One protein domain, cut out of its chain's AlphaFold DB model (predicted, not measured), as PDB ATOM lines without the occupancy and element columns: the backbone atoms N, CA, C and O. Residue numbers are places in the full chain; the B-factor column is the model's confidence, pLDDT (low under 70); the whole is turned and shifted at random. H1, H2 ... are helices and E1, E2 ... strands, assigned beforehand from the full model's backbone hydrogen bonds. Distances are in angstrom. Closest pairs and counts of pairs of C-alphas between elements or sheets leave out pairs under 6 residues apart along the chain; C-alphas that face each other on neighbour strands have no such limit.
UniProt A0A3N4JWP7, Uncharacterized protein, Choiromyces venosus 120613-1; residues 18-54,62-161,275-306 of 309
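Overview. This is residues 18 to 54, 62 to 161 and 275 to 306 of the 309 residues of an uncharacterized protein of Choiromyces venosus 120613-1 (UniProt A0A3N4JWP7). Four long helices, H1 to H4, form an up-and-down bundle, each running against the one before it, and a small, twisted sheet, E1 to E4, lies beyond one end. Together they make a rod, with residues 93 to 105 at the sheet's far tip. The printed part has 169 residues, in the order H1 E1 E2 E3 E4 H2 H3 H4, mixed in class; the sheet is an antiparallel meander, E1 E2 E3 E4, each strand beside the one before. It is only just loose, close to extended: the radius of gyration of the C-alphas is 23.1 A, the spans 85 by 32 by 20 A.

Along the chain. Find C-alpha 18 at (54.943, -38.118, 20.543); from there H1, residues 18 to 51, runs 48.2 A. Next come E1, residues 62 to 67, E2, 74 to 81, E3, 84 to 92, which bends by 65 degrees at residue 87, and E4, 106 to 109. Then find H2, residues 120 to 137, H3, 142 to 161, and H4, 275 to 304, 44.0 A long, ending at (48.822, -32.612, 25.103).

Arrangement. Look at Cys 47 and Val 280, the closest C-alphas of H1 and H4, which touch at 5.2 A, opposite ways at a shallow tilt of 12 degrees. H2 and H3 form a helical hairpin, closest at C-alphas 125 and 156, 4.6 A. H3 touches H4 at C-alphas 150 and 291, 6.1 A; H2 and H4 are apart. Every O i to N i+4 pair is within hydrogen-bond range in H2, H3 and H4, and 28 of 30 in H1. No named helix is on the sheet; within hydrogen-bond range are N 64 and O 78 of E1 and E2, N 79 and O 87 of E2 and E3, and N 90 and O 108 of E3 and E4, each 2.8 A.

Size, cuts and confidence. The farthest C-alphas, Glu 18 and Gly 102, are 85.0 A apart. Residues 55 to 61 and 162 to 274 are not printed; C-alphas 54 and 62 are 10.7 A apart across the first cut, 161 and 275 15.1 A across the second. E3 to E4 is a long link. The pLDDT is under 70 at residues 54, 101 to 103 and 306.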
ATOM      1  N   GLU A  18      56.101 -38.883  20.066       87.00
ATOM      2  CA  GLU A  18      54.943 -38.118  20.543       87.00
ATOM      3  C   GLU A  18      55.375 -36.773  21.135       87.00
ATOM      4  O   GLU A  18      54.867 -35.741  20.700       87.00
ATOM      5  N   GLU A  19      56.374 -36.753  22.024       87.31
ATOM      6  CA  GLU A  19      56.936 -35.515  22.592       87.31
ATOM      7  C   GLU A  19      57.477 -34.576  21.498       87.31
ATOM      8  O   GLU A  19      57.180 -33.377  21.475       87.31
ATOM      9  N   GLU A  20      58.226 -35.122  20.532       88.69
ATOM     10  CA  GLU A  20      58.756 -34.363  19.394       88.69
ATOM     11  C   GLU A  20      57.655 -33.853  18.446       88.69
ATOM     12  O   GLU A  20      57.832 -32.821  17.788       88.69
ATOM     13  N   SER A  21      56.528 -34.565  18.318       88.62
ATOM     14  CA  SER A  21      55.363 -34.088  17.556       88.62
ATOM     15  C   SER A  21      54.648 -32.971  18.304       88.62
ATOM     16  O   SER A  21      54.416 -31.910  17.729       88.62
ATOM     17  N   ALA A  22      54.395 -33.162  19.598       86.62
ATOM     18  CA  ALA A  22      53.701 -32.203  20.446       86.62
ATOM     19  C   ALA A  22      54.456 -30.862  20.517       86.62
ATOM     20  O   ALA A  22      53.858 -29.795  20.367       86.62
ATOM     21  N   ALA A  23      55.787 -30.896  20.638       87.81
ATOM     22  CA  ALA A  23      56.618 -29.692  20.602       87.81
ATOM     23  C   ALA A  23      56.539 -28.954  19.251       87.81
ATOM     24  O   ALA A  23      56.467 -27.721  19.211       87.81
ATOM     25  N   ARG A  24      56.511 -29.693  18.131       90.31
ATOM     26  CA  ARG A  24      56.349 -29.105  16.791       90.31
ATOM     27  C   ARG A  24      54.964 -28.495  16.611       90.31
ATOM     28  O   ARG A  24      54.871 -27.374  16.115       90.31
ATOM     29  N   GLU A  25      53.917 -29.182  17.049       90.56
ATOM     30  CA  GLU A  25      52.537 -28.690  17.009       90.56
ATOM     31  C   GLU A  25      52.366 -27.415  17.837       90.56
ATOM     32  O   GLU A  25      51.773 -26.450  17.355       90.56
ATOM     33  N   LEU A  26      52.965 -27.357  19.030       88.44
ATOM     34  CA  LEU A  26      52.990 -26.152  19.856       88.44
ATOM     35  C   LEU A  26      53.704 -25.005  19.142       88.44
ATOM     36  O   LEU A  26      53.168 -23.901  19.077       88.44
ATOM     37  N   SER A  27      54.886 -25.253  18.570       90.50
ATOM     38  CA  SER A  27      55.622 -24.210  17.844       90.50
ATOM     39  C   SER A  27      54.832 -23.669  16.645       90.50
ATOM     40  O   SER A  27      54.778 -22.457  16.426       90.50
ATOM     41  N   TRP A  28      54.151 -24.557  15.914       91.69
ATOM     42  CA  TRP A  28      53.286 -24.188  14.802       91.69
ATOM     43  C   TRP A  28      52.089 -23.365  15.286       91.69
ATOM     44  O   TRP A  28      51.822 -22.292  14.741       91.69
ATOM     45  N   LEU A  29      51.424 -23.797  16.362       91.75
ATOM     46  CA  LEU A  29      50.305 -23.064  16.947       91.75
ATOM     47  C   LEU A  29      50.721 -21.654  17.382       91.75
ATOM     48  O   LEU A  29      50.035 -20.696  17.042       91.75
ATOM     49  N   LEU A  30      51.851 -21.504  18.080       90.12
ATOM     50  CA  LEU A  30      52.336 -20.193  18.524       90.12
ATOM     51  C   LEU A  30      52.579 -19.238  17.349       90.12
ATOM     52  O   LEU A  30      52.208 -18.068  17.430       90.12
ATOM     53  N   SER A  31      53.142 -19.732  16.243       90.06
ATOM     54  CA  SER A  31      53.329 -18.917  15.035       90.06
ATOM     55  C   SER A  31      52.008 -18.488  14.387       90.06
ATOM     56  O   SER A  31      51.884 -17.344  13.961       90.06
ATOM     57  N   SER A  32      50.998 -19.362  14.379       90.88
ATOM     58  CA  SER A  32      49.649 -19.046  13.888       90.88
ATOM     59  C   SER A  32      48.919 -18.045  14.799       90.88
ATOM     60  O   SER A  32      48.239 -17.127  14.337       90.88
ATOM     61  N   LEU A  33      49.114 -18.150  16.117       92.12
ATOM     62  CA  LEU A  33      48.522 -17.231  17.089       92.12
ATOM     63  C   LEU A  33      49.039 -15.796  16.953       92.12
ATOM     64  O   LEU A  33      48.313 -14.864  17.298       92.12
ATOM     65  N   GLN A  34      50.239 -15.591  16.406       90.81
ATOM     66  CA  GLN A  34      50.773 -14.251  16.164       90.81
ATOM     67  C   GLN A  34      49.879 -13.434  15.217       90.81
ATOM     68  O   GLN A  34      49.623 -12.262  15.484       90.81
ATOM     69  N   GLU A  35      49.314 -14.061  14.181       91.62
ATOM     70  CA  GLU A  35      48.345 -13.413  13.285       91.62
ATOM     71  C   GLU A  35      47.072 -13.007  14.042       91.62
ATOM     72  O   GLU A  35      46.528 -11.918  13.851       91.62
ATOM     73  N   THR A  36      46.617 -13.854  14.970       92.44
ATOM     74  CA  THR A  36      45.465 -13.536  15.827       92.44
ATOM     75  C   THR A  36      45.763 -12.335  16.724       92.44
ATOM     76  O   THR A  36      44.926 -11.444  16.851       92.44
ATOM     77  N   ILE A  37      46.962 -12.266  17.306       93.31
ATOM     78  CA  ILE A  37      47.408 -11.127  18.120       93.31
ATOM     79  C   ILE A  37      47.459  -9.844  17.282       93.31
ATOM     80  O   ILE A  37      47.035  -8.786  17.752       93.31
ATOM     81  N   ASP A  38      47.935  -9.919  16.040       93.69
ATOM     82  CA  ASP A  38      48.006  -8.763  15.147       93.69
ATOM     83  C   ASP A  38      46.606  -8.260  14.751       93.69
ATOM     84  O   ASP A  38      46.348  -7.052  14.782       93.69
ATOM     85  N   ASN A  39      45.668  -9.177  14.498       94.12
ATOM     86  CA  ASN A  39      44.257  -8.854  14.277       94.12
ATOM     87  C   ASN A  39      43.614  -8.203  15.512       94.12
ATOM     88  O   ASN A  39      42.874  -7.223  15.385       94.12
ATOM     89  N   VAL A  40      43.926  -8.704  16.712       95.25
ATOM     90  CA  VAL A  40      43.466  -8.112  17.976       95.25
ATOM     91  C   VAL A  40      44.023  -6.702  18.146       95.25
ATOM     92  O   VAL A  40      43.258  -5.788  18.446       95.25
ATOM     93  N   ARG A  41      45.316  -6.489  17.877       96.00
ATOM     94  CA  ARG A  41      45.942  -5.160  17.931       96.00
ATOM     95  C   ARG A  41      45.242  -4.172  17.000       96.00
ATOM     96  O   ARG A  41      44.885  -3.081  17.437       96.00
ATOM     97  N   SER A  42      45.015  -4.560  15.743       96.50
ATOM     98  CA  SER A  42      44.323  -3.711  14.766       96.50
ATOM     99  C   SER A  42      42.900  -3.378  15.218       96.50
ATOM    100  O   SER A  42      42.502  -2.217  15.205       96.50
ATOM    101  N   GLY A  43      42.143  -4.378  15.682       96.06
ATOM    102  CA  GLY A  43      40.775  -4.170  16.158       96.06
ATOM    103  C   GLY A  43      40.697  -3.266  17.392       96.06
ATOM    104  O   GLY A  43      39.801  -2.431  17.488       96.06
ATOM    105  N   LEU A  44      41.645  -3.388  18.325       96.38
ATOM    106  CA  LEU A  44      41.728  -2.514  19.495       96.38
ATOM    107  C   LEU A  44      42.113  -1.078  19.118       96.38
ATOM    108  O   LEU A  44      41.563  -0.137  19.691       96.38
ATOM    109  N   GLN A  45      43.000  -0.896  18.136       95.88
ATOM    110  CA  GLN A  45      43.350   0.427  17.626       95.88
ATOM    111  C   GLN A  45      42.136   1.113  16.986       95.88
ATOM    112  O   GLN A  45      41.846   2.260  17.313       95.88
ATOM    113  N   GLU A  46      41.363   0.392  16.168       94.44
ATOM    114  CA  GLU A  46      40.099   0.897  15.613       94.44
ATOM    115  C   GLU A  46      39.124   1.323  16.724       94.44
ATOM    116  O   GLU A  46      38.522   2.397  16.658       94.44
ATOM    117  N   CYS A  47      38.986   0.513  17.781       95.06
ATOM    118  CA  CYS A  47      38.159   0.867  18.936       95.06
ATOM    119  C   CYS A  47      38.657   2.144  19.631       95.06
ATOM    120  O   CYS A  47      37.852   3.019  19.957       95.06
ATOM    121  N   SER A  48      39.969   2.280  19.827       94.31
ATOM    122  CA  SER A  48      40.588   3.478  20.406       94.31
ATOM    123  C   SER A  48      40.323   4.729  19.556       94.31
ATOM    124  O   SER A  48      39.947   5.784  20.079       94.31
ATOM    125  N   ASP A  49      40.419   4.611  18.233       91.31
ATOM    126  CA  ASP A  49      40.176   5.711  17.294       91.31
ATOM    127  C   ASP A  49      38.707   6.180  17.302       91.31
ATOM    128  O   ASP A  49      38.412   7.348  17.034       91.31
ATOM    129  N   HIS A  50      37.766   5.289  17.632       89.50
ATOM    130  CA  HIS A  50      36.352   5.631  17.817       89.50
ATOM    131  C   HIS A  50      36.044   6.282  19.176       89.50
ATOM    132  O   HIS A  50      35.088   7.058  19.286       89.50
ATOM    133  N   LEU A  51      36.826   5.966  20.211       89.94
ATOM    134  CA  LEU A  51      36.652   6.498  21.567       89.94
ATOM    135  C   LEU A  51      37.345   7.852  21.758       89.94
ATOM    136  O   LEU A  51      36.886   8.672  22.558       89.94
ATOM    137  N   THR A  52      38.423   8.107  21.018       86.19
ATOM    138  CA  THR A  52      39.177   9.360  21.081       86.19
ATOM    139  C   THR A  52      38.518  10.478  20.261       86.19
ATOM    140  O   THR A  52      37.849  10.239  19.252       86.19
ATOM    141  N   PRO A  53      38.655  11.747  20.690       78.62
ATOM    142  CA  PRO A  53      38.147  12.869  19.918       78.62
ATOM    143  C   PRO A  53      38.960  13.000  18.625       78.62
ATOM    144  O   PRO A  53      40.171  13.208  18.666       78.62
ATOM    145  N   ARG A  54      38.296  12.906  17.469       69.06
ATOM    146  CA  ARG A  54      38.963  13.020  16.167       69.06
ATOM    147  C   ARG A  54      39.628  14.399  16.045       69.06
ATOM    148  O   ARG A  54      38.965  15.430  16.135       69.06
ATOM    149  N   THR A  62      29.461  13.314  17.577       88.44
ATOM    150  CA  THR A  62      28.292  12.580  17.089       88.44
ATOM    151  C   THR A  62      27.039  13.211  17.685       88.44
ATOM    152  O   THR A  62      26.843  13.180  18.902       88.44
ATOM    153  N   THR A  63      26.191  13.803  16.844       92.94
ATOM    154  CA  THR A  63      24.886  14.322  17.273       92.94
ATOM    155  C   THR A  63      23.842  13.221  17.178       92.94
ATOM    156  O   THR A  63      23.553  12.712  16.100       92.94
ATOM    157  N   LEU A  64      23.283  12.875  18.328       93.62
ATOM    158  CA  LEU A  64      22.315  11.812  18.529       93.62
ATOM    159  C   LEU A  64      20.935  12.426  18.722       93.62
ATOM    160  O   LEU A  64      20.752  13.320  19.553       93.62
ATOM    161  N   VAL A  65      19.963  11.955  17.945       94.31
ATOM    162  CA  VAL A  65      18.570  12.389  18.065       94.31
ATOM    163  C   VAL A  65      17.929  11.656  19.234       94.31
ATOM    164  O   VAL A  65      18.002  10.432  19.322       94.31
ATOM    165  N   LEU A  66      17.289  12.408  20.123       92.88
ATOM    166  CA  LEU A  66      16.565  11.892  21.275       92.88
ATOM    167  C   LEU A  66      15.084  12.173  21.061       92.88
ATOM    168  O   LEU A  66      14.639  13.317  21.150       92.88
ATOM    169  N   SER A  67      14.305  11.143  20.755       91.25
ATOM    170  CA  SER A  67      12.862  11.290  20.612       91.25
ATOM    171  C   SER A  67      12.116  10.070  21.127       91.25
ATOM    172  O   SER A  67      12.492   8.928  20.882       91.25
ATOM    173  N   SER A  68      11.026  10.313  21.848       86.50
ATOM    174  CA  SER A  68      10.072   9.267  22.210       86.50
ATOM    175  C   SER A  68       9.107   9.036  21.032       86.50
ATOM    176  O   SER A  68       8.321   9.946  20.739       86.50
ATOM    177  N   PRO A  69       9.093   7.860  20.371       74.31
ATOM    178  CA  PRO A  69       8.346   7.669  19.120       74.31
ATOM    179  C   PRO A  69       6.824   7.756  19.273       74.31
ATOM    180  O   PRO A  69       6.127   8.120  18.334       74.31
ATOM    181  N   ARG A  70       6.302   7.388  20.450       75.88
ATOM    182  CA  ARG A  70       4.857   7.225  20.680       75.88
ATOM    183  C   ARG A  70       4.238   8.326  21.533       75.88
ATOM    184  O   ARG A  70       3.115   8.733  21.266       75.88
ATOM    185  N   SER A  71       4.936   8.767  22.576       78.12
ATOM    186  CA  SER A  71       4.411   9.733  23.547       78.12
ATOM    187  C   SER A  71       4.724  11.181  23.189       78.12
ATOM    188  O   SER A  71       4.104  12.081  23.747       78.12
ATOM    189  N   GLU A  72       5.704  11.413  22.304       83.06
ATOM    190  CA  GLU A  72       6.275  12.741  22.037       83.06
ATOM    191  C   GLU A  72       6.633  13.534  23.315       83.06
ATOM    192  O   GLU A  72       6.701  14.763  23.300       83.06
ATOM    193  N   SER A  73       6.855  12.830  24.428       87.81
ATOM    194  CA  SER A  73       7.126  13.389  25.752       87.81
ATOM    195  C   SER A  73       8.539  13.957  25.854       87.81
ATOM    196  O   SER A  73       8.800  14.804  26.702       87.81
ATOM    197  N   LEU A  74       9.447  13.514  24.983       92.25
ATOM    198  CA  LEU A  74      10.797  14.046  24.847       92.25
ATOM    199  C   LEU A  74      11.140  14.169  23.362       92.25
ATOM    200  O   LEU A  74      10.991  13.205  22.606       92.25
ATOM    201  N   LYS A  75      11.608  15.351  22.951       93.25
ATOM    202  CA  LYS A  75      12.154  15.634  21.616       93.25
ATOM    203  C   LYS A  75      13.412  16.480  21.757       93.25
ATOM    204  O   LYS A  75      13.375  17.506  22.420       93.25
ATOM    205  N   GLY A  76      14.510  16.097  21.129       94.12
ATOM    206  CA  GLY A  76      15.756  16.839  21.249       94.12
ATOM    207  C   GLY A  76      16.941  16.140  20.616       94.12
ATOM    208  O   GLY A  76      16.799  15.209  19.824       94.12
ATOM    209  N   TYR A  77      18.125  16.600  20.994       95.19
ATOM    210  CA  TYR A  77      19.382  15.986  20.598       95.19
ATOM    211  C   TYR A  77      20.434  16.101  21.703       95.19
ATOM    212  O   TYR A  77      20.354  16.944  22.603       95.19
ATOM    213  N   ALA A  78      21.446  15.249  21.616       94.69
ATOM    214  CA  ALA A  78      22.660  15.329  22.410       94.69
ATOM    215  C   ALA A  78      23.870  15.119  21.498       94.69
ATOM    216  O   ALA A  78      23.895  14.197  20.691       94.69
ATOM    217  N   THR A  79      24.881  15.971  21.616       93.62
ATOM    218  CA  THR A  79      26.141  15.835  20.886       93.62
ATOM    219  C   THR A  79      27.193  15.259  21.818       93.62
ATOM    220  O   THR A  79      27.626  15.919  22.769       93.62
ATOM    221  N   ARG A  80      27.617  14.029  21.524       92.69
ATOM    222  CA  ARG A  80      28.707  13.352  22.221       92.69
ATOM    223  C   ARG A  80      30.035  13.618  21.523       92.69
ATOM    224  O   ARG A  80      30.151  13.484  20.309       92.69
ATOM    225  N   VAL A  81      31.054  13.936  22.306       90.94
ATOM    226  CA  VAL A  81      32.455  13.960  21.886       90.94
ATOM    227  C   VAL A  81      33.224  13.070  22.850       90.94
ATOM    228  O   VAL A  81      33.281  13.372  24.042       90.94
ATOM    229  N   ALA A  82      33.812  11.985  22.342       89.12
ATOM    230  CA  ALA A  82      34.538  11.010  23.156       89.12
ATOM    231  C   ALA A  82      33.695  10.537  24.360       89.12
ATOM    232  O   ALA A  82      32.571  10.058  24.189       89.12
ATOM    233  N   ASN A  83      34.187  10.715  25.582       92.25
ATOM    234  CA  ASN A  83      33.502  10.350  26.818       92.25
ATOM    235  C   ASN A  83      32.590  11.456  27.390       92.25
ATOM    236  O   ASN A  83      32.251  11.400  28.570       92.25
ATOM    237  N   LYS A  84      32.214  12.488  26.621       92.31
ATOM    238  CA  LYS A  84      31.430  13.625  27.140       92.31
ATOM    239  C   LYS A  84      30.256  14.005  26.253       92.31
ATOM    240  O   LYS A  84      30.363  13.995  25.030       92.31
ATOM    241  N   ILE A  85      29.164  14.442  26.871       93.56
ATOM    242  CA  ILE A  85      28.084  15.168  26.197       93.56
ATOM    243  C   ILE A  85      28.372  16.660  26.316       93.56
ATOM    244  O   ILE A  85      28.282  17.230  27.402       93.56
ATOM    245  N   ILE A  86      28.744  17.278  25.194       91.88
ATOM    246  CA  ILE A  86      29.145  18.693  25.145       91.88
ATOM    247  C   ILE A  86      27.965  19.635  24.927       91.88
ATOM    248  O   ILE A  86      28.015  20.795  25.317       91.88
ATOM    249  N   LYS A  87      26.918  19.154  24.257       92.00
ATOM    250  CA  LYS A  87      25.732  19.932  23.910       92.00
ATOM    251  C   LYS A  87      24.528  19.029  24.027       92.00
ATOM    252  O   LYS A  87      24.574  17.880  23.599       92.00
ATOM    253  N   SER A  88      23.451  19.557  24.572       93.56
ATOM    254  CA  SER A  88      22.157  18.906  24.504       93.56
ATOM    255  C   SER A  88      21.074  19.960  24.578       93.56
ATOM    256  O   SER A  88      21.200  20.918  25.340       93.56
ATOM    257  N   ASP A  89      20.044  19.788  23.761       93.81
ATOM    258  CA  ASP A  89      18.847  20.614  23.784       93.81
ATOM    259  C   ASP A  89      17.638  19.694  23.623       93.81
ATOM    260  O   ASP A  89      17.518  18.969  22.629       93.81
ATOM    261  N   MET A  90      16.786  19.673  24.641       93.81
ATOM    262  CA  MET A  90      15.620  18.811  24.734       93.81
ATOM    263  C   MET A  90      14.383  19.624  25.109       93.81
ATOM    264  O   MET A  90      14.410  20.529  25.941       93.81
ATOM    265  N   GLN A  91      13.262  19.249  24.515       92.56
ATOM    266  CA  GLN A  91      11.928  19.706  24.851       92.56
ATOM    267  C   GLN A  91      11.195  18.554  25.518       92.56
ATOM    268  O   GLN A  91      11.039  17.477  24.937       92.56
ATOM    269  N   VAL A  92      10.756  18.796  26.746       92.31
ATOM    270  CA  VAL A  92      10.150  17.790  27.611       92.31
ATOM    271  C   VAL A  92       8.702  18.168  27.880       92.31
ATOM    272  O   VAL A  92       8.400  19.288  28.290       92.31
ATOM    273  N   LYS A  93       7.793  17.224  27.673       90.62
ATOM    274  CA  LYS A  93       6.377  17.327  28.015       90.62
ATOM    275  C   LYS A  93       6.059  16.225  29.019       90.62
ATOM    276  O   LYS A  93       5.796  15.092  28.632       90.62
ATOM    277  N   MET A  94       6.122  16.579  30.299       88.62
ATOM    278  CA  MET A  94       5.839  15.695  31.432       88.62
ATOM    279  C   MET A  94       4.977  16.429  32.461       88.62
ATOM    280  O   MET A  94       4.953  17.662  32.510       88.62
ATOM    281  N   TYR A  95       4.267  15.672  33.287       84.69
ATOM    282  CA  TYR A  95       3.400  16.185  34.332       84.69
ATOM    283  C   TYR A  95       4.177  17.012  35.365       84.69
ATOM    284  O   TYR A  95       5.234  16.606  35.839       84.69
ATOM    285  N   GLY A  96       3.611  18.147  35.782       81.38
ATOM    286  CA  GLY A  96       4.147  18.946  36.892       81.38
ATOM    287  C   GLY A  96       5.342  19.827  36.524       81.38
ATOM    288  O   GLY A  96       5.845  20.550  37.382       81.38
ATOM    289  N   LEU A  97       5.779  19.816  35.260       85.31
ATOM    290  CA  LEU A  97       6.777  20.758  34.764       85.31
ATOM    291  C   LEU A  97       6.117  22.056  34.276       85.31
ATOM    292  O   LEU A  97       5.075  22.010  33.616       85.31
ATOM    293  N   PRO A  98       6.716  23.225  34.562       82.06
ATOM    294  CA  PRO A  98       6.209  24.490  34.064       82.06
ATOM    295  C   PRO A  98       6.425  24.589  32.552       82.06
ATOM    296  O   PRO A  98       7.514  24.319  32.035       82.06
ATOM    297  N   ASN A  99       5.385  25.039  31.855       76.12
ATOM    298  CA  ASN A  99       5.454  25.358  30.436       76.12
ATOM    299  C   ASN A  99       6.357  26.577  30.214       76.12
ATOM    300  O   ASN A  99       6.201  27.614  30.865       76.12
ATOM    301  N   THR A 100       7.286  26.472  29.266       70.50
ATOM    302  CA  THR A 100       8.103  27.615  28.844       70.50
ATOM    303  C   THR A 100       7.196  28.630  28.142       70.50
ATOM    304  O   THR A 100       6.313  28.238  27.384       70.50
ATOM    305  N   LYS A 101       7.369  29.939  28.383       61.69
ATOM    306  CA  LYS A 101       6.489  30.992  27.830       61.69
ATOM    307  C   LYS A 101       6.280  30.806  26.313       61.69
ATOM    308  O   LYS A 101       7.226  30.946  25.546       61.69
ATOM    309  N   GLY A 102       5.047  30.489  25.903       63.22
ATOM    310  CA  GLY A 102       4.660  30.277  24.500       63.22
ATOM    311  C   GLY A 102       4.721  28.829  23.988       63.22
ATOM    312  O   GLY A 102       4.245  28.574  22.886       63.22
ATOM    313  N   PHE A 103       5.231  27.874  24.772       62.00
ATOM    314  CA  PHE A 103       5.338  26.463  24.395       62.00
ATOM    315  C   PHE A 103       4.702  25.547  25.445       62.00
ATOM    316  O   PHE A 103       4.875  25.739  26.644       62.00
ATOM    317  N   ALA A 104       4.019  24.488  25.006       73.69
ATOM    318  CA  ALA A 104       3.474  23.446  25.886       73.69
ATOM    319  C   ALA A 104       4.543  22.429  26.352       73.69
ATOM    320  O   ALA A 104       4.238  21.252  26.554       73.69
ATOM    321  N   CYS A 105       5.807  22.859  26.435       84.31
ATOM    322  CA  CYS A 105       6.947  22.030  26.807       84.31
ATOM    323  C   CYS A 105       7.945  22.799  27.688       84.31
ATOM    324  O   CYS A 105       8.067  24.030  27.641       84.31
ATOM    325  N   HIS A 106       8.663  22.043  28.509       89.31
ATOM    326  CA  HIS A 106       9.769  22.497  29.333       89.31
ATOM    327  C   HIS A 106      11.078  22.338  28.556       89.31
ATOM    328  O   HIS A 106      11.369  21.255  28.044       89.31
ATOM    329  N   LYS A 107      11.856  23.416  28.444       90.69
ATOM    330  CA  LYS A 107      13.162  23.385  27.782       90.69
ATOM    331  C   LYS A 107      14.234  22.895  28.755       90.69
ATOM    332  O   LYS A 107      14.387  23.462  29.831       90.69
ATOM    333  N   LEU A 108      14.983  21.880  28.342       91.69
ATOM    334  CA  LEU A 108      16.113  21.313  29.062       91.69
ATOM    335  C   LEU A 108      17.343  21.366  28.153       91.69
ATOM    336  O   LEU A 108      17.465  20.570  27.222       91.69
ATOM    337  N   SER A 109      18.254  22.299  28.414       92.81
ATOM    338  CA  SER A 109      19.462  22.474  27.604       92.81
ATOM    339  C   SER A 109      20.696  22.545  28.488       92.81
ATOM    340  O   SER A 109      20.649  23.122  29.571       92.81
ATOM    341  N   LEU A 110      21.799  21.952  28.034       93.19
ATOM    342  CA  LEU A 110      23.082  22.071  28.727       93.19
ATOM    343  C   LEU A 110      23.657  23.479  28.554       93.19
ATOM    344  O   LEU A 110      23.588  24.039  27.458       93.19
ATOM    345  N   ASP A 111      24.262  24.015  29.617       90.38
ATOM    346  CA  ASP A 111      24.964  25.298  29.574       90.38
ATOM    347  C   ASP A 111      26.114  25.214  28.554       90.38
ATOM    348  O   ASP A 111      27.035  24.406  28.732       90.38
ATOM    349  N   PRO A 112      26.114  26.044  27.491       84.44
ATOM    350  CA  PRO A 112      27.175  26.040  26.489       84.44
ATOM    351  C   PRO A 112      28.550  26.433  27.049       84.44
ATOM    352  O   PRO A 112      29.561  26.140  26.412       84.44
ATOM    353  N   LYS A 113      28.608  27.109  28.206       84.00
ATOM    354  CA  LYS A 113      29.854  27.443  28.918       84.00
ATOM    355  C   LYS A 113      30.253  26.376  29.940       84.00
ATOM    356  O   LYS A 113      31.358  26.434  30.485       84.00
ATOM    357  N   GLY A 114      29.368  25.419  30.206       81.00
ATOM    358  CA  GLY A 114      29.591  24.323  31.133       81.00
ATOM    359  C   GLY A 114      30.625  23.317  30.623       81.00
ATOM    360  O   GLY A 114      31.008  23.289  29.456       81.00
ATOM    361  N   LYS A 115      31.075  22.431  31.519       84.06
ATOM    362  CA  LYS A 115      32.045  21.364  31.197       84.06
ATOM    363  C   LYS A 115      31.420  20.154  30.478       84.06
ATOM    364  O   LYS A 115      32.147  19.221  30.128       84.06
ATOM    365  N   GLY A 116      30.102  20.172  30.259       89.56
ATOM    366  CA  GLY A 116      29.327  19.038  29.759       89.56
ATOM    367  C   GLY A 116      29.131  17.934  30.802       89.56
ATOM    368  O   GLY A 116      29.570  18.052  31.947       89.56
ATOM    369  N   ILE A 117      28.474  16.849  30.393       92.94
ATOM    370  CA  ILE A 117      28.292  15.645  31.220       92.94
ATOM    371  C   ILE A 117      29.374  14.635  30.852       92.94
ATOM    372  O   ILE A 117      29.500  14.274  29.682       92.94
ATOM    373  N   VAL A 118      30.144  14.170  31.836       93.06
ATOM    374  CA  VAL A 118      31.140  13.107  31.640       93.06
ATOM    375  C   VAL A 118      30.470  11.748  31.803       93.06
ATOM    376  O   VAL A 118      29.828  11.478  32.813       93.06
ATOM    377  N   LEU A 119      30.642  10.887  30.806       93.00
ATOM    378  CA  LEU A 119      30.224   9.494  30.826       93.00
ATOM    379  C   LEU A 119      31.382   8.651  31.364       93.00
ATOM    380  O   LEU A 119      32.262   8.235  30.607       93.00
ATOM    381  N   GLU A 120      31.391   8.406  32.676       91.75
ATOM    382  CA  GLU A 120      32.443   7.618  33.341       91.75
ATOM    383  C   GLU A 120      32.626   6.243  32.691       91.75
ATOM    384  O   GLU A 120      33.753   5.850  32.418       91.75
ATOM    385  N   GLN A 121      31.528   5.585  32.304       93.06
ATOM    386  CA  GLN A 121      31.554   4.295  31.602       93.06
ATOM    387  C   GLN A 121      32.451   4.314  30.356       93.06
ATOM    388  O   GLN A 121      33.206   3.381  30.123       93.06
ATOM    389  N   LEU A 122      32.406   5.382  29.552       94.00
ATOM    390  CA  LEU A 122      33.237   5.484  28.347       94.00
ATOM    391  C   LEU A 122      34.710   5.753  28.674       94.00
ATOM    392  O   LEU A 122      35.582   5.440  27.869       94.00
ATOM    393  N   THR A 123      34.982   6.318  29.850       93.94
ATOM    394  CA  THR A 123      36.346   6.456  30.372       93.94
ATOM    395  C   THR A 123      36.884   5.088  30.774       93.94
ATOM    396  O   THR A 123      37.982   4.730  30.361       93.94
ATOM    397  N   ASP A 124      36.075   4.296  31.485       94.44
ATOM    398  CA  ASP A 124      36.411   2.925  31.880       94.44
ATOM    399  C   ASP A 124      36.716   2.063  30.638       94.44
ATOM    400  O   ASP A 124      37.757   1.418  30.563       94.44
ATOM    401  N   VAL A 125      35.866   2.132  29.607       96.00
ATOM    402  CA  VAL A 125      36.068   1.430  28.324       96.00
ATOM    403  C   VAL A 125      37.366   1.857  27.643       96.00
ATOM    404  O   VAL A 125      38.126   1.005  27.190       96.00
ATOM    405  N   GLY A 126      37.636   3.165  27.577       95.38
ATOM    406  CA  GLY A 126      38.879   3.684  27.007       95.38
ATOM    407  C   GLY A 126      40.117   3.159  27.736       95.38
ATOM    408  O   GLY A 126      41.075   2.748  27.084       95.38
ATOM    409  N   ASN A 127      40.067   3.097  29.069       96.38
ATOM    410  CA  ASN A 127      41.154   2.567  29.889       96.38
ATOM    411  C   ASN A 127      41.383   1.073  29.630       96.38
ATOM    412  O   ASN A 127      42.518   0.673  29.400       96.38
ATOM    413  N   TYR A 128      40.321   0.259  29.586       97.50
ATOM    414  CA  TYR A 128      40.449  -1.172  29.294       97.50
ATOM    415  C   TYR A 128      40.982  -1.446  27.883       97.50
ATOM    416  O   TYR A 128      41.759  -2.379  27.686       97.50
ATOM    417  N   VAL A 129      40.589  -0.645  26.887       96.88
ATOM    418  CA  VAL A 129      41.118  -0.771  25.518       96.88
ATOM    419  C   VAL A 129      42.603  -0.406  25.474       96.88
ATOM    420  O   VAL A 129      43.379  -1.133  24.856       96.88
ATOM    421  N   ALA A 130      43.008   0.673  26.151       96.19
ATOM    422  CA  ALA A 130      44.410   1.076  26.245       96.19
ATOM    423  C   ALA A 130      45.263   0.018  26.967       96.19
ATOM    424  O   ALA A 130      46.293  -0.397  26.447       96.19
ATOM    425  N   GLU A 131      44.786  -0.497  28.101       96.56
ATOM    426  CA  GLU A 131      45.456  -1.567  28.848       96.56
ATOM    427  C   GLU A 131      45.609  -2.840  28.001       96.56
ATOM    428  O   GLU A 131      46.674  -3.453  27.971       96.56
ATOM    429  N   SER A 132      44.572  -3.213  27.245       96.25
ATOM    430  CA  SER A 132      44.630  -4.358  26.330       96.25
ATOM    431  C   SER A 132      45.676  -4.166  25.223       96.25
ATOM    432  O   SER A 132      46.411  -5.099  24.893       96.25
ATOM    433  N   LEU A 133      45.793  -2.951  24.671       96.06
ATOM    434  CA  LEU A 133      46.834  -2.614  23.694       96.06
ATOM    435  C   LEU A 133      48.236  -2.724  24.298       96.06
ATOM    436  O   LEU A 133      49.124  -3.288  23.656       96.06
ATOM    437  N   ASP A 134      48.433  -2.240  25.523       95.94
ATOM    438  CA  ASP A 134      49.716  -2.328  26.223       95.94
ATOM    439  C   ASP A 134      50.116  -3.787  26.485       95.94
ATOM    440  O   ASP A 134      51.260  -4.169  26.232       95.94
ATOM    441  N   ILE A 135      49.166  -4.636  26.893       95.19
ATOM    442  CA  ILE A 135      49.384  -6.081  27.078       95.19
ATOM    443  C   ILE A 135      49.798  -6.745  25.758       95.19
ATOM    444  O   ILE A 135      50.775  -7.495  25.704       95.19
ATOM    445  N   VAL A 136      49.080  -6.457  24.669       94.44
ATOM    446  CA  VAL A 136      49.345  -7.041  23.344       94.44
ATOM    447  C   VAL A 136      50.708  -6.604  22.789       94.44
ATOM    448  O   VAL A 136      51.427  -7.414  22.184       94.44
ATOM    449  N   ASN A 137      51.083  -5.342  23.013       93.44
ATOM    450  CA  ASN A 137      52.347  -4.758  22.560       93.44
ATOM    451  C   ASN A 137      53.538  -5.084  23.472       93.44
ATOM    452  O   ASN A 137      54.682  -4.989  23.029       93.44
ATOM    453  N   GLY A 138      53.292  -5.487  24.720       90.88
ATOM    454  CA  GLY A 138      54.328  -5.850  25.680       90.88
ATOM    455  C   GLY A 138      55.143  -7.087  25.280       90.88
ATOM    456  O   GLY A 138      54.801  -7.832  24.361       90.88
ATOM    457  N   GLY A 139      56.232  -7.345  26.003       85.50
ATOM    458  CA  GLY A 139      57.109  -8.509  25.801       85.50
ATOM    459  C   GLY A 139      56.661  -9.795  26.510       85.50
ATOM    460  O   GLY A 139      57.502 -10.644  26.777       85.50
ATOM    461  N   MET A 140      55.381  -9.908  26.878       84.38
ATOM    462  CA  MET A 140      54.829 -11.033  27.653       84.38
ATOM    463  C   MET A 140      54.726 -12.330  26.832       84.38
ATOM    464  O   MET A 140      54.758 -12.290  25.598       84.38
ATOM    465  N   ASP A 141      54.552 -13.469  27.510       90.06
ATOM    466  CA  ASP A 141      54.252 -14.741  26.842       90.06
ATOM    467  C   ASP A 141      52.909 -14.675  26.090       90.06
ATOM    468  O   ASP A 141      51.983 -13.969  26.492       90.06
ATOM    469  N   VAL A 142      52.775 -15.443  25.005       90.19
ATOM    470  CA  VAL A 142      51.560 -15.482  24.173       90.19
ATOM    471  C   VAL A 142      50.325 -15.843  25.003       90.19
ATOM    472  O   VAL A 142      49.271 -15.235  24.815       90.19
ATOM    473  N   ALA A 143      50.439 -16.774  25.955       90.19
ATOM    474  CA  ALA A 143      49.311 -17.150  26.804       90.19
ATOM    475  C   ALA A 143      48.870 -15.995  27.711       90.19
ATOM    476  O   ALA A 143      47.675 -15.725  27.848       90.19
ATOM    477  N   GLU A 144      49.835 -15.284  28.296       91.56
ATOM    478  CA  GLU A 144      49.564 -14.133  29.156       91.56
ATOM    479  C   GLU A 144      48.965 -12.970  28.363       91.56
ATOM    480  O   GLU A 144      48.025 -12.332  28.839       91.56
ATOM    481  N   LYS A 145      49.441 -12.738  27.131       94.00
ATOM    482  CA  LYS A 145      48.864 -11.744  26.218       94.00
ATOM    483  C   LYS A 145      47.405 -12.042  25.914       94.00
ATOM    484  O   LYS A 145      46.563 -11.161  26.059       94.00
ATOM    485  N   LEU A 146      47.098 -13.278  25.518       94.25
ATOM    486  CA  LEU A 146      45.736 -13.692  25.181       94.25
ATOM    487  C   LEU A 146      44.809 -13.608  26.400       94.25
ATOM    488  O   LEU A 146      43.729 -13.026  26.309       94.25
ATOM    489  N   GLY A 147      45.240 -14.128  27.553       94.75
ATOM    490  CA  GLY A 147      44.457 -14.091  28.789       94.75
ATOM    491  C   GLY A 147      44.268 -12.676  29.347       94.75
ATOM    492  O   GLY A 147      43.184 -12.327  29.816       94.75
ATOM    493  N   GLY A 148      45.300 -11.833  29.279       95.06
ATOM    494  CA  GLY A 148      45.231 -10.421  29.650       95.06
ATOM    495  C   GLY A 148      44.281  -9.639  28.744       95.06
ATOM    496  O   GLY A 148      43.323  -9.045  29.238       95.06
ATOM    497  N   ALA A 149      44.473  -9.732  27.425       95.75
ATOM    498  CA  ALA A 149      43.620  -9.071  26.443       95.75
ATOM    499  C   ALA A 149      42.156  -9.518  26.558       95.75
ATOM    500  O   ALA A 149      41.258  -8.680  26.518       95.75
ATOM    501  N   MET A 150      41.895 -10.813  26.770       96.88
ATOM    502  CA  MET A 150      40.538 -11.337  26.952       96.88
ATOM    503  C   MET A 150      39.840 -10.706  28.159       96.88
ATOM    504  O   MET A 150      38.685 -10.291  28.053       96.88
ATOM    505  N   ARG A 151      40.537 -10.582  29.298       97.19
ATOM    506  CA  ARG A 151      39.980  -9.945  30.502       97.19
ATOM    507  C   ARG A 151      39.632  -8.481  30.252       97.19
ATOM    508  O   ARG A 151      38.520  -8.070  30.578       97.19
ATOM    509  N   CYS A 152      40.540  -7.719  29.643       97.00
ATOM    510  CA  CYS A 152      40.320  -6.303  29.348       97.00
ATOM    511  C   CYS A 152      39.206  -6.097  28.307       97.00
ATOM    512  O   CYS A 152      38.331  -5.260  28.505       97.00
ATOM    513  N   VAL A 153      39.175  -6.891  27.228       97.12
ATOM    514  CA  VAL A 153      38.124  -6.833  26.193       97.12
ATOM    515  C   VAL A 153      36.754  -7.174  26.777       97.12
ATOM    516  O   VAL A 153      35.786  -6.455  26.526       97.12
ATOM    517  N   HIS A 154      36.671  -8.221  27.600       96.69
ATOM    518  CA  HIS A 154      35.434  -8.585  28.286       96.69
ATOM    519  C   HIS A 154      34.978  -7.475  29.248       96.69
ATOM    520  O   HIS A 154      33.810  -7.094  29.235       96.69
ATOM    521  N   ALA A 155      35.889  -6.894  30.036       96.56
ATOM    522  CA  ALA A 155      35.573  -5.783  30.937       96.56
ATOM    523  C   ALA A 155      35.094  -4.528  30.184       96.56
ATOM    524  O   ALA A 155      34.102  -3.912  30.580       96.56
ATOM    525  N   ALA A 156      35.738  -4.188  29.063       96.31
ATOM    526  CA  ALA A 156      35.321  -3.095  28.185       96.31
ATOM    527  C   ALA A 156      33.909  -3.323  27.629       96.31
ATOM    528  O   ALA A 156      33.082  -2.408  27.606       96.31
ATOM    529  N   ARG A 157      33.605  -4.555  27.212       94.75
ATOM    530  CA  ARG A 157      32.276  -4.915  26.723       94.75
ATOM    531  C   ARG A 157      31.236  -4.842  27.836       94.75
ATOM    532  O   ARG A 157      30.200  -4.222  27.646       94.75
ATOM    533  N   GLU A 158      31.501  -5.383  29.017       94.44
ATOM    534  CA  GLU A 158      30.548  -5.294  30.128       94.44
ATOM    535  C   GLU A 158      30.289  -3.841  30.562       94.44
ATOM    536  O   GLU A 158      29.142  -3.476  30.823       94.44
ATOM    537  N   ALA A 159      31.299  -2.967  30.521       93.75
ATOM    538  CA  ALA A 159      31.133  -1.542  30.815       93.75
ATOM    539  C   ALA A 159      30.207  -0.805  29.821       93.75
ATOM    540  O   ALA A 159      29.517   0.143  30.207       93.75
ATOM    541  N   LEU A 160      30.151  -1.242  28.557       93.81
ATOM    542  CA  LEU A 160      29.215  -0.718  27.550       93.81
ATOM    543  C   LEU A 160      27.810  -1.343  27.645       93.81
ATOM    544  O   LEU A 160      26.871  -0.814  27.039       93.81
ATOM    545  N   ARG A 161      27.652  -2.469  28.361       93.50
ATOM    546  CA  ARG A 161      26.390  -3.224  28.431       93.50
ATOM    547  C   ARG A 161      25.363  -2.470  29.256       93.50
ATOM    548  O   ARG A 161      24.207  -2.364  28.859       93.50
ATOM    549  N   PRO A 275      26.368   5.188  16.379       91.62
ATOM    550  CA  PRO A 275      27.038   4.347  15.388       91.62
ATOM    551  C   PRO A 275      28.488   4.002  15.740       91.62
ATOM    552  O   PRO A 275      28.963   2.917  15.415       91.62
ATOM    553  N   SER A 276      29.200   4.907  16.416       91.75
ATOM    554  CA  SER A 276      30.593   4.660  16.795       91.75
ATOM    555  C   SER A 276      30.704   3.720  17.993       91.75
ATOM    556  O   SER A 276      31.552   2.834  17.981       91.75
ATOM    557  N   LEU A 277      29.815   3.834  18.986       94.31
ATOM    558  CA  LEU A 277      29.785   2.882  20.100       94.31
ATOM    559  C   LEU A 277      29.267   1.511  19.648       94.31
ATOM    560  O   LEU A 277      29.767   0.498  20.122       94.31
ATOM    561  N   MET A 278      28.332   1.466  18.694       94.62
ATOM    562  CA  MET A 278      27.891   0.227  18.043       94.62
ATOM    563  C   MET A 278      29.050  -0.483  17.338       94.62
ATOM    564  O   MET A 278      29.214  -1.693  17.492       94.62
ATOM    565  N   ALA A 279      29.879   0.264  16.602       94.25
ATOM    566  CA  ALA A 279      31.066  -0.286  15.953       94.25
ATOM    567  C   ALA A 279      32.051  -0.860  16.982       94.25
ATOM    568  O   ALA A 279      32.488  -2.001  16.834       94.25
ATOM    569  N   VAL A 280      32.330  -0.114  18.058       95.75
ATOM    570  CA  VAL A 280      33.186  -0.571  19.167       95.75
ATOM    571  C   VAL A 280      32.613  -1.835  19.813       95.75
ATOM    572  O   VAL A 280      33.328  -2.819  19.968       95.75
ATOM    573  N   TRP A 281      31.318  -1.855  20.135       96.19
ATOM    574  CA  TRP A 281      30.646  -3.007  20.739       96.19
ATOM    575  C   TRP A 281      30.764  -4.270  19.881       96.19
ATOM    576  O   TRP A 281      31.136  -5.336  20.378       96.19
ATOM    577  N   ALA A 282      30.478  -4.148  18.582       96.25
ATOM    578  CA  ALA A 282      30.567  -5.258  17.641       96.25
ATOM    579  C   ALA A 282      32.009  -5.769  17.502       96.25
ATOM    580  O   ALA A 282      32.241  -6.979  17.515       96.25
ATOM    581  N   LYS A 283      32.981  -4.854  17.412       96.25
ATOM    582  CA  LYS A 283      34.403  -5.196  17.312       96.25
ATOM    583  C   LYS A 283      34.902  -5.897  18.569       96.25
ATOM    584  O   LYS A 283      35.480  -6.971  18.446       96.25
ATOM    585  N   LEU A 284      34.605  -5.370  19.756       96.69
ATOM    586  CA  LEU A 284      34.952  -6.018  21.024       96.69
ATOM    587  C   LEU A 284      34.348  -7.426  21.124       96.69
ATOM    588  O   LEU A 284      35.054  -8.351  21.507       96.69
ATOM    589  N   GLY A 285      33.092  -7.619  20.705       96.56
ATOM    590  CA  GLY A 285      32.474  -8.950  20.670       96.56
ATOM    591  C   GLY A 285      33.167  -9.927  19.709       96.56
ATOM    592  O   GLY A 285      33.333 -11.102  20.034       96.56
ATOM    593  N   GLY A 286      33.614  -9.449  18.544       96.56
ATOM    594  CA  GLY A 286      34.405 -10.251  17.606       96.56
ATOM    595  C   GLY A 286      35.780 -10.629  18.163       96.56
ATOM    596  O   GLY A 286      36.192 -11.785  18.060       96.56
ATOM    597  N   LEU A 287      36.464  -9.675  18.802       96.50
ATOM    598  CA  LEU A 287      37.760  -9.901  19.444       96.50
ATOM    599  C   LEU A 287      37.656 -10.887  20.610       96.50
ATOM    600  O   LEU A 287      38.474 -11.793  20.710       96.50
ATOM    601  N   GLU A 288      36.632 -10.753  21.452       96.38
ATOM    602  CA  GLU A 288      36.356 -11.671  22.561       96.38
ATOM    603  C   GLU A 288      36.193 -13.115  22.064       96.38
ATOM    604  O   GLU A 288      36.759 -14.049  22.632       96.38
ATOM    605  N   HIS A 289      35.466 -13.309  20.958       96.38
ATOM    606  CA  HIS A 289      35.299 -14.631  20.363       96.38
ATOM    607  C   HIS A 289      36.618 -15.200  19.822       96.38
ATOM    608  O   HIS A 289      36.949 -16.352  20.104       96.38
ATOM    609  N   ALA A 290      37.387 -14.392  19.083       95.31
ATOM    610  CA  ALA A 290      38.677 -14.802  18.528       95.31
ATOM    611  C   ALA A 290      39.686 -15.170  19.631       95.31
ATOM    612  O   ALA A 290      40.312 -16.229  19.572       95.31
ATOM    613  N   LEU A 291      39.781 -14.344  20.676       96.00
ATOM    614  CA  LEU A 291      40.617 -14.603  21.849       96.00
ATOM    615  C   LEU A 291      40.171 -15.872  22.582       96.00
ATOM    616  O   LEU A 291      41.004 -16.703  22.931       96.00
ATOM    617  N   GLY A 292      38.864 -16.074  22.757       95.69
ATOM    618  CA  GLY A 292      38.328 -17.282  23.381       95.69
ATOM    619  C   GLY A 292      38.666 -18.567  22.617       95.69
ATOM    620  O   GLY A 292      38.909 -19.598  23.241       95.69
ATOM    621  N   LEU A 293      38.705 -18.527  21.282       94.94
ATOM    622  CA  LEU A 293      39.150 -19.662  20.462       94.94
ATOM    623  C   LEU A 293      40.660 -19.896  20.584       94.94
ATOM    624  O   LEU A 293      41.078 -21.041  20.743       94.94
ATOM    625  N   ALA A 294      41.453 -18.825  20.556       94.12
ATOM    626  CA  ALA A 294      42.907 -18.876  20.691       94.12
ATOM    627  C   ALA A 294      43.367 -19.419  22.054       94.12
ATOM    628  O   ALA A 294      44.292 -20.221  22.126       94.12
ATOM    629  N   ILE A 295      42.700 -19.017  23.140       94.69
ATOM    630  CA  ILE A 295      42.990 -19.529  24.487       94.69
ATOM    631  C   ILE A 295      42.673 -21.025  24.554       94.69
ATOM    632  O   ILE A 295      43.513 -21.813  24.972       94.69
ATOM    633  N   LYS A 296      41.498 -21.440  24.061       94.06
ATOM    634  CA  LYS A 296      41.102 -22.855  24.064       94.06
ATOM    635  C   LYS A 296      42.039 -23.731  23.237       94.06
ATOM    636  O   LYS A 296      42.362 -24.833  23.668       94.06
ATOM    637  N   SER A 297      42.458 -23.279  22.053       92.31
ATOM    638  CA  SER A 297      43.394 -24.049  21.225       92.31
ATOM    639  C   SER A 297      44.753 -24.191  21.906       92.31
ATOM    640  O   SER A 297      45.335 -25.276  21.882       92.31
ATOM    641  N   LEU A 298      45.223 -23.135  22.573       91.44
ATOM    642  CA  LEU A 298      46.457 -23.165  23.343       91.44
ATOM    643  C   LEU A 298      46.367 -24.105  24.550       91.44
ATOM    644  O   LEU A 298      47.291 -24.886  24.758       91.44
ATOM    645  N   ASP A 299      45.264 -24.084  25.301       90.75
ATOM    646  CA  ASP A 299      45.050 -24.973  26.451       90.75
ATOM    647  C   ASP A 299      45.040 -26.450  26.034       90.75
ATOM    648  O   ASP A 299      45.664 -27.288  26.685       90.75
ATOM    649  N   ILE A 300      44.390 -26.773  24.908       89.50
ATOM    650  CA  ILE A 300      44.361 -28.136  24.362       89.50
ATOM    651  C   ILE A 300      45.783 -28.605  24.034       89.50
ATOM    652  O   ILE A 300      46.190 -29.678  24.481       89.50
ATOM    653  N   VAL A 301      46.565 -27.801  23.309       87.19
ATOM    654  CA  VAL A 301      47.933 -28.188  22.933       87.19
ATOM    655  C   VAL A 301      48.856 -28.237  24.152       87.19
ATOM    656  O   VAL A 301      49.632 -29.179  24.281       87.19
ATOM    657  N   LYS A 302      48.738 -27.305  25.104       85.94
ATOM    658  CA  LYS A 302      49.501 -27.352  26.363       85.94
ATOM    659  C   LYS A 302      49.209 -28.618  27.170       85.94
ATOM    660  O   LYS A 302      50.146 -29.236  27.675       85.94
ATOM    661  N   SER A 303      47.943 -29.037  27.230       84.62
ATOM    662  CA  SER A 303      47.554 -30.282  27.898       84.62
ATOM    663  C   SER A 303      48.139 -31.523  27.215       84.62
ATOM    664  O   SER A 303      48.575 -32.445  27.900       84.62
ATOM    665  N   ALA A 304      48.233 -31.521  25.879       79.00
ATOM    666  CA  ALA A 304      48.822 -32.612  25.103       79.00
ATOM    667  C   ALA A 304      50.350 -32.704  25.261       79.00
ATOM    668  O   ALA A 304      50.902 -33.798  25.248       79.00
ATOM    669  N   VAL A 305      51.031 -31.571  25.459       77.88
ATOM    670  CA  VAL A 305      52.488 -31.511  25.699       77.88
ATOM    671  C   VAL A 305      52.835 -31.846  27.166       77.88
ATOM    672  O   VAL A 305      54.005 -31.930  27.526       77.88
ATOM    673  N   GLY A 306      51.843 -32.040  28.045       69.38
ATOM    674  CA  GLY A 306      52.073 -32.302  29.472       69.38
ATOM    675  C   GLY A 306      52.550 -31.075  30.257       69.38
ATOM    676  O   GLY A 306      52.984 -31.200  31.401       69.38
TER     677      GLY A 306